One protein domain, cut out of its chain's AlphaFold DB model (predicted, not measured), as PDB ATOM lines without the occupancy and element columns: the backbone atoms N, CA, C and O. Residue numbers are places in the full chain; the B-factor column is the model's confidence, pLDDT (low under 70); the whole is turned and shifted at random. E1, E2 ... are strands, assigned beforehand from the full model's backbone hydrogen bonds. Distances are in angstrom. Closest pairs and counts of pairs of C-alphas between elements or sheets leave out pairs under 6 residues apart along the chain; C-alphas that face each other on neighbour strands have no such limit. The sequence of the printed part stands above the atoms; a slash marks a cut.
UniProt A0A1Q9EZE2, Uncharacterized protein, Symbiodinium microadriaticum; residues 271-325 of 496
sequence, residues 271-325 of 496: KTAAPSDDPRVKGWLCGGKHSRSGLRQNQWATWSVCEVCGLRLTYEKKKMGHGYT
ATOM      1  N   LYS A 271      53.404 -23.163  -0.144       66.06
ATOM      2  CA  LYS A 271      52.952 -22.295   0.945       66.06
ATOM      3  C   LYS A 271      53.634 -20.947   0.760       66.06
ATOM      4  O   LYS A 271      54.856 -20.862   0.833       66.06
ATOM      5  N   THR A 272      52.861 -19.902   0.499       68.44
ATOM      6  CA  THR A 272      53.397 -18.541   0.467       68.44
ATOM      7  C   THR A 272      53.452 -18.042   1.906       68.44
ATOM      8  O   THR A 272      52.412 -17.918   2.557       68.44
ATOM      9  N   ALA A 273      54.657 -17.820   2.429       65.12
ATOM     10  CA  ALA A 273      54.819 -17.175   3.724       65.12
ATOM     11  C   ALA A 273      54.362 -15.715   3.619       65.12
ATOM     12  O   ALA A 273      54.649 -15.041   2.626       65.12
ATOM     13  N   ALA A 274      53.631 -15.240   4.625       60.38
ATOM     14  CA  ALA A 274      53.391 -13.815   4.792       60.38
ATOM     15  C   ALA A 274      54.733 -13.067   4.914       60.38
ATOM     16  O   ALA A 274      55.687 -13.634   5.458       60.38
ATOM     17  N   PRO A 275      54.821 -11.808   4.450       67.81
ATOM     18  CA  PRO A 275      55.956 -10.947   4.765       67.81
ATOM     19  C   PRO A 275      56.189 -10.906   6.280       67.81
ATOM     20  O   PRO A 275      55.227 -10.777   7.039       67.81
ATOM     21  N   SER A 276      57.450 -10.998   6.716       64.38
ATOM     22  CA  SER A 276      57.833 -10.947   8.140       64.38
ATOM     23  C   SER A 276      57.336  -9.685   8.843       64.38
ATOM     24  O   SER A 276      57.050  -9.716  10.038       64.38
ATOM     25  N   ASP A 277      57.197  -8.606   8.076       60.94
ATOM     26  CA  ASP A 277      56.897  -7.264   8.570       60.94
ATOM     27  C   ASP A 277      55.393  -6.964   8.587       60.94
ATOM     28  O   ASP A 277      54.986  -5.862   8.956       60.94
ATOM     29  N   ASP A 278      54.539  -7.910   8.175       61.41
ATOM     30  CA  ASP A 278      53.101  -7.693   8.270       61.41
ATOM     31  C   ASP A 278      52.701  -7.779   9.761       61.41
ATOM     32  O   ASP A 278      52.765  -8.865  10.348       61.41
ATOM     33  N   PRO A 279      52.259  -6.677  10.412       54.31
ATOM     34  CA  PRO A 279      51.910  -6.664  11.844       54.31
ATOM     35  C   PRO A 279      50.805  -7.670  12.196       54.31
ATOM     36  O   PRO A 279      50.549  -7.987  13.356       54.31
ATOM     37  N   ARG A 280      50.150  -8.186  11.162       62.62
ATOM     38  CA  ARG A 280      49.130  -9.212  11.186       62.62
ATOM     39  C   ARG A 280      49.667 -10.630  11.428       62.62
ATOM     40  O   ARG A 280      48.899 -11.459  11.893       62.62
ATOM     41  N   VAL A 281      50.948 -10.939  11.217       63.28
ATOM     42  CA  VAL A 281      51.491 -12.316  11.345       63.28
ATOM     43  C   VAL A 281      51.172 -12.972  12.700       63.28
ATOM     44  O   VAL A 281      50.889 -14.169  12.742       63.28
ATOM     45  N   LYS A 282      51.127 -12.198  13.794       66.62
ATOM     46  CA  LYS A 282      50.824 -12.705  15.148       66.62
ATOM     47  C   LYS A 282      49.334 -12.963  15.428       66.62
ATOM     48  O   LYS A 282      49.028 -13.616  16.417       66.62
ATOM     49  N   GLY A 283      48.413 -12.481  14.588       76.75
ATOM     50  CA  GLY A 283      46.962 -12.547  14.841       76.75
ATOM     51  C   GLY A 283      46.165 -13.430  13.879       76.75
ATOM     52  O   GLY A 283      44.942 -13.479  13.963       76.75
ATOM     53  N   TRP A 284      46.816 -14.083  12.915       77.00
ATOM     54  CA  TRP A 284      46.114 -14.819  11.864       77.00
ATOM     55  C   TRP A 284      45.979 -16.292  12.227       77.00
ATOM     56  O   TRP A 284      46.965 -16.934  12.576       77.00
ATOM     57  N   LEU A 285      44.783 -16.859  12.036       84.06
ATOM     58  CA  LEU A 285      44.487 -18.277  12.309       84.06
ATOM     59  C   LEU A 285      45.432 -19.256  11.585       84.06
ATOM     60  O   LEU A 285      45.596 -20.392  12.008       84.06
ATOM     61  N   CYS A 286      46.074 -18.825  10.494       86.94
ATOM     62  CA  CYS A 286      47.029 -19.622   9.725       86.94
ATOM     63  C   CYS A 286      48.499 -19.449  10.159       86.94
ATOM     64  O   CYS A 286      49.387 -19.986   9.497       86.94
ATOM     65  N   GLY A 287      48.785 -18.642  11.190       90.06
ATOM     66  CA  GLY A 287      50.147 -18.359  11.664       90.06
ATOM     67  C   GLY A 287      51.073 -17.786  10.584       90.06
ATOM     68  O   GLY A 287      52.228 -18.191  10.482       90.06
ATOM     69  N   GLY A 288      50.540 -16.953   9.682       88.56
ATOM     70  CA  GLY A 288      51.275 -16.401   8.532       88.56
ATOM     71  C   GLY A 288      51.627 -17.409   7.425       88.56
ATOM     72  O   GLY A 288      52.139 -17.020   6.376       88.56
ATOM     73  N   LYS A 289      51.332 -18.704   7.601       91.69
ATOM     74  CA  LYS A 289      51.525 -19.739   6.574       91.69
ATOM     75  C   LYS A 289      50.256 -19.873   5.747       91.69
ATOM     76  O   LYS A 289      49.379 -20.682   6.048       91.69
ATOM     77  N   HIS A 290      50.147 -19.073   4.696       90.19
ATOM     78  CA  HIS A 290      48.940 -19.059   3.889       90.19
ATOM     79  C   HIS A 290      48.887 -20.256   2.928       90.19
ATOM     80  O   HIS A 290      49.698 -20.374   2.007       90.19
ATOM     81  N   SER A 291      47.908 -21.145   3.126       93.75
ATOM     82  CA  SER A 291      47.548 -22.181   2.151       93.75
ATOM     83  C   SER A 291      46.708 -21.567   1.038       93.75
ATOM     84  O   SER A 291      45.686 -20.941   1.309       93.75
ATOM     85  N   ARG A 292      47.140 -21.706  -0.217       93.62
ATOM     86  CA  ARG A 292      46.429 -21.133  -1.363       93.62
ATOM     87  C   ARG A 292      45.179 -21.963  -1.663       93.62
ATOM     88  O   ARG A 292      45.303 -23.129  -2.015       93.62
ATOM     89  N   SER A 293      44.001 -21.350  -1.564       94.50
ATOM     90  CA  SER A 293      42.744 -21.967  -1.989       94.50
ATOM     91  C   SER A 293      42.679 -22.115  -3.498       94.50
ATOM     92  O   SER A 293      43.389 -21.425  -4.240       94.50
ATOM     93  N   GLY A 294      41.704 -22.902  -3.955       94.81
ATOM     94  CA  GLY A 294      41.244 -22.864  -5.340       94.81
ATOM     95  C   GLY A 294      41.049 -21.425  -5.841       94.81
ATOM     96  O   GLY A 294      40.595 -20.537  -5.105       94.81
ATOM     97  N   LEU A 295      41.448 -21.200  -7.092       96.44
ATOM     98  CA  LEU A 295      41.394 -19.909  -7.763       96.44
ATOM     99  C   LEU A 295      39.923 -19.500  -7.957       96.44
ATOM    100  O   LEU A 295      39.166 -20.175  -8.650       96.44
ATOM    101  N   ARG A 296      39.501 -18.403  -7.328       94.25
ATOM    102  CA  ARG A 296      38.157 -17.836  -7.488       94.25
ATOM    103  C   ARG A 296      38.173 -16.835  -8.631       94.25
ATOM    104  O   ARG A 296      39.180 -16.176  -8.865       94.25
ATOM    105  N   GLN A 297      37.059 -16.689  -9.335       95.25
ATOM    106  CA  GLN A 297      36.959 -15.734 -10.434       95.25
ATOM    107  C   GLN A 297      35.580 -15.088 -10.503       95.25
ATOM    108  O   GLN A 297      34.575 -15.716 -10.181       95.25
ATOM    109  N   ASN A 298      35.540 -13.848 -10.978       90.50
ATOM    110  CA  ASN A 298      34.332 -13.198 -11.472       90.50
ATOM    111  C   ASN A 298      34.580 -12.665 -12.894       90.50
ATOM    112  O   ASN A 298      35.579 -13.008 -13.536       90.50
ATOM    113  N   GLN A 299      33.659 -11.856 -13.414       87.19
ATOM    114  CA  GLN A 299      33.783 -11.275 -14.753       87.19
ATOM    115  C   GLN A 299      34.959 -10.290 -14.896       87.19
ATOM    116  O   GLN A 299      35.440 -10.069 -16.002       87.19
ATOM    117  N   TRP A 300      35.486  -9.752 -13.791       85.50
ATOM    118  CA  TRP A 300      36.513  -8.706 -13.812       85.50
ATOM    119  C   TRP A 300      37.907  -9.190 -13.405       85.50
ATOM    120  O   TRP A 300      38.908  -8.631 -13.851       85.50
ATOM    121  N   ALA A 301      37.998 -10.204 -12.549       91.81
ATOM    122  CA  ALA A 301      39.257 -10.645 -11.973       91.81
ATOM    123  C   ALA A 301      39.211 -12.099 -11.510       91.81
ATOM    124  O   ALA A 301      38.155 -12.725 -11.385       91.81
ATOM    125  N   THR A 302      40.397 -12.595 -11.217       94.56
ATOM    126  CA  THR A 302      40.682 -13.926 -10.724       94.56
ATOM    127  C   THR A 302      41.572 -13.775  -9.493       94.56
ATOM    128  O   THR A 302      42.569 -13.067  -9.543       94.56
ATOM    129  N   TRP A 303      41.223 -14.377  -8.359       96.38
ATOM    130  CA  TRP A 303      41.991 -14.256  -7.118       96.38
ATOM    131  C   TRP A 303      42.041 -15.570  -6.351       96.38
ATOM    132  O   TRP A 303      41.079 -16.333  -6.340       96.38
ATOM    133  N   SER A 304      43.149 -15.825  -5.661       96.12
ATOM    134  CA  SER A 304      43.226 -16.901  -4.669       96.12
ATOM    135  C   SER A 304      43.069 -16.333  -3.266       96.12
ATOM    136  O   SER A 304      43.467 -15.197  -2.984       96.12
ATOM    137  N   VAL A 305      42.448 -17.111  -2.388       95.31
ATOM    138  CA  VAL A 305      42.244 -16.758  -0.985       95.31
ATOM    139  C   VAL A 305      42.998 -17.770  -0.128       95.31
ATOM    140  O   VAL A 305      43.227 -18.887  -0.566       95.31
ATOM    141  N   CYS A 306      43.424 -17.419   1.076       94.06
ATOM    142  CA  CYS A 306      43.906 -18.411   2.010       94.06
ATOM    143  C   CYS A 306      42.726 -19.190   2.595       94.06
ATOM    144  O   CYS A 306      41.772 -18.576   3.072       94.06
ATOM    145  N   GLU A 307      42.784 -20.519   2.572       92.75
ATOM    146  CA  GLU A 307      41.675 -21.361   3.051       92.75
ATOM    147  C   GLU A 307      41.429 -21.212   4.549       92.75
ATOM    148  O   GLU A 307      40.285 -21.216   4.987       92.75
ATOM    149  N   VAL A 308      42.498 -21.028   5.325       92.94
ATOM    150  CA  VAL A 308      42.418 -20.980   6.789       92.94
ATOM    151  C   VAL A 308      41.961 -19.608   7.282       92.94
ATOM    152  O   VAL A 308      41.133 -19.508   8.177       92.94
ATOM    153  N   CYS A 309      42.502 -18.532   6.711       89.88
ATOM    154  CA  CYS A 309      42.308 -17.186   7.251       89.88
ATOM    155  C   CYS A 309      41.567 -16.222   6.321       89.88
ATOM    156  O   CYS A 309      41.337 -15.068   6.674       89.88
ATOM    157  N   GLY A 310      41.240 -16.639   5.101       87.56
ATOM    158  CA  GLY A 310      40.503 -15.796   4.177       87.56
ATOM    159  C   GLY A 310      41.307 -14.652   3.542       87.56
ATOM    160  O   GLY A 310      40.682 -13.822   2.884       87.56
ATOM    161  N   LEU A 311      42.640 -14.561   3.684       88.50
ATOM    162  CA  LEU A 311      43.455 -13.501   3.043       88.50
ATOM    163  C   LEU A 311      43.436 -13.634   1.518       88.50
ATOM    164  O   LEU A 311      43.597 -14.739   1.025       88.50
ATOM    165  N   ARG A 312      43.323 -12.549   0.740       91.56
ATOM    166  CA  ARG A 312      43.567 -12.646  -0.715       91.56
ATOM    167  C   ARG A 312      45.074 -12.709  -0.972       91.56
ATOM    168  O   ARG A 312      45.771 -11.768  -0.621       91.56
ATOM    169  N   LEU A 313      45.547 -13.800  -1.574       93.25
ATOM    170  CA  LEU A 313      46.974 -14.046  -1.828       93.25
ATOM    171  C   LEU A 313      47.401 -13.622  -3.232       93.25
ATOM    172  O   LEU A 313      48.508 -13.137  -3.426       93.25
ATOM    173  N   THR A 314      46.529 -13.812  -4.221       93.38
ATOM    174  CA  THR A 314      46.751 -13.332  -5.590       93.38
ATOM    175  C   THR A 314      45.523 -12.611  -6.088       93.38
ATOM    176  O   THR A 314      44.409 -12.973  -5.721       93.38
ATOM    177  N   TYR A 315      45.722 -11.625  -6.952       90.88
ATOM    178  CA  TYR A 315      44.663 -11.014  -7.738       90.88
ATOM    179  C   TYR A 315      45.213 -10.691  -9.116       90.88
ATOM    180  O   TYR A 315      46.160  -9.927  -9.273       90.88
ATOM    181  N   GLU A 316      44.603 -11.299 -10.114       91.31
ATOM    182  CA  GLU A 316      44.897 -11.111 -11.517       91.31
ATOM    183  C   GLU A 316      43.642 -10.553 -12.173       91.31
ATOM    184  O   GLU A 316      42.578 -11.174 -12.181       91.31
ATOM    185  N   LYS A 317      43.744  -9.348 -12.723       85.94
ATOM    186  CA  LYS A 317      42.661  -8.754 -13.506       85.94
ATOM    187  C   LYS A 317      42.480  -9.510 -14.821       85.94
ATOM    188  O   LYS A 317      43.455  -9.857 -15.490       85.94
ATOM    189  N   LYS A 318      41.231  -9.721 -15.230       90.75
ATOM    190  CA  LYS A 318      40.923 -10.226 -16.571       90.75
ATOM    191  C   LYS A 318      41.049  -9.074 -17.568       90.75
ATOM    192  O   LYS A 318      40.629  -7.961 -17.273       90.75
ATOM    193  N   LYS A 319      41.598  -9.345 -18.759       82.38
ATOM    194  CA  LYS A 319      41.860  -8.335 -19.810       82.38
ATOM    195  C   LYS A 319      40.628  -7.513 -20.221       82.38
ATOM    196  O   LYS A 319      40.800  -6.408 -20.709       82.38
ATOM    197  N   MET A 320      39.420  -8.043 -20.025       79.44
ATOM    198  CA  MET A 320      38.162  -7.365 -20.364       79.44
ATOM    199  C   MET A 320      37.476  -6.669 -19.183       79.44
ATOM    200  O   MET A 320      36.413  -6.085 -19.352       79.44
ATOM    201  N   GLY A 321      38.044  -6.719 -17.976       67.19
ATOM    202  CA  GLY A 321      37.480  -6.000 -16.841       67.19
ATOM    203  C   GLY A 321      37.954  -4.550 -16.816       67.19
ATOM    204  O   GLY A 321      39.159  -4.311 -16.877       67.19
ATOM    205  N   HIS A 322      37.045  -3.603 -16.569       64.56
ATOM    206  CA  HIS A 322      37.343  -2.228 -16.119       64.56
ATOM    207  C   HIS A 322      38.035  -2.193 -14.732       64.56
ATOM    208  O   HIS A 322      37.807  -1.320 -13.908       64.56
ATOM    209  N   GLY A 323      38.855  -3.195 -14.404       59.78
ATOM    210  CA  GLY A 323      39.518  -3.329 -13.113       59.78
ATOM    211  C   GLY A 323      40.585  -2.266 -12.864       59.78
ATOM    212  O   GLY A 323      40.933  -2.058 -11.710       59.78
ATOM    213  N   TYR A 324      41.080  -1.606 -13.917       57.78
ATOM    214  CA  TYR A 324      42.019  -0.486 -13.805       57.78
ATOM    215  C   TYR A 324      41.368   0.763 -13.204       57.78
ATOM    216  O   TYR A 324      42.012   1.472 -12.446       57.78
ATOM    217  N   THR A 325      40.083   0.992 -13.477       60.97
ATOM    218  CA  THR A 325      39.346   2.154 -12.964       60.97
ATOM    219  C   THR A 325      38.655   1.870 -11.635       60.97
ATOM    220  O   THR A 325      37.860   2.677 -11.168       60.97
TER     221      THR A 325
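This is residues 271 to 325 of the 496 residues of an uncharacterized protein of Symbiodinium microadriaticum (UniProt A0A1Q9EZE2). There is little regular structure here: a narrow two-stranded hairpin, E1 and E2, has an irregular loop, residues 271 to 290, at its turn end and a short tail, residues 318 to 325, at the other. The chain runs back along E1 before entering it. The printed part has 55 residues, with two antiparallel strands, E1 then E2, and no named helix; the class is all strand, but only 11 residues are in named elements. It is loose and elongated, with a radius of gyration of the C-alphas of 13.0 A and spans of 38 by 22 by 15 A.

Look first at the hairpin of E1, residues 301 to 305, and E2, residues 312 to 317, joined by a short link of 6 residues. They are antiparallel at 169 degrees; C-alphas 303 and 315 face each other at 4.2 A. N 302 and O 316 are within hydrogen-bond range at 2.8 A, as are N 313 and O 304 at 2.9 A. Residues 296 to 297 pair antiparallel with residues 302 to 303 of E1, and residues 272 to 273 with 289 to 290.

Find C-alpha 301 at (39.257, -10.645, -11.973); E1 runs 12.9 A from there. E2 runs 13.4 A to C-alpha 317 at (42.661, -8.754, -13.506).

The C-alphas farthest apart, Lys 282 and Met 320, are 38.1 A apart. The printed part has no cut. Look for pLDDT under 70 in residues 271 to 282 and 321 to 325.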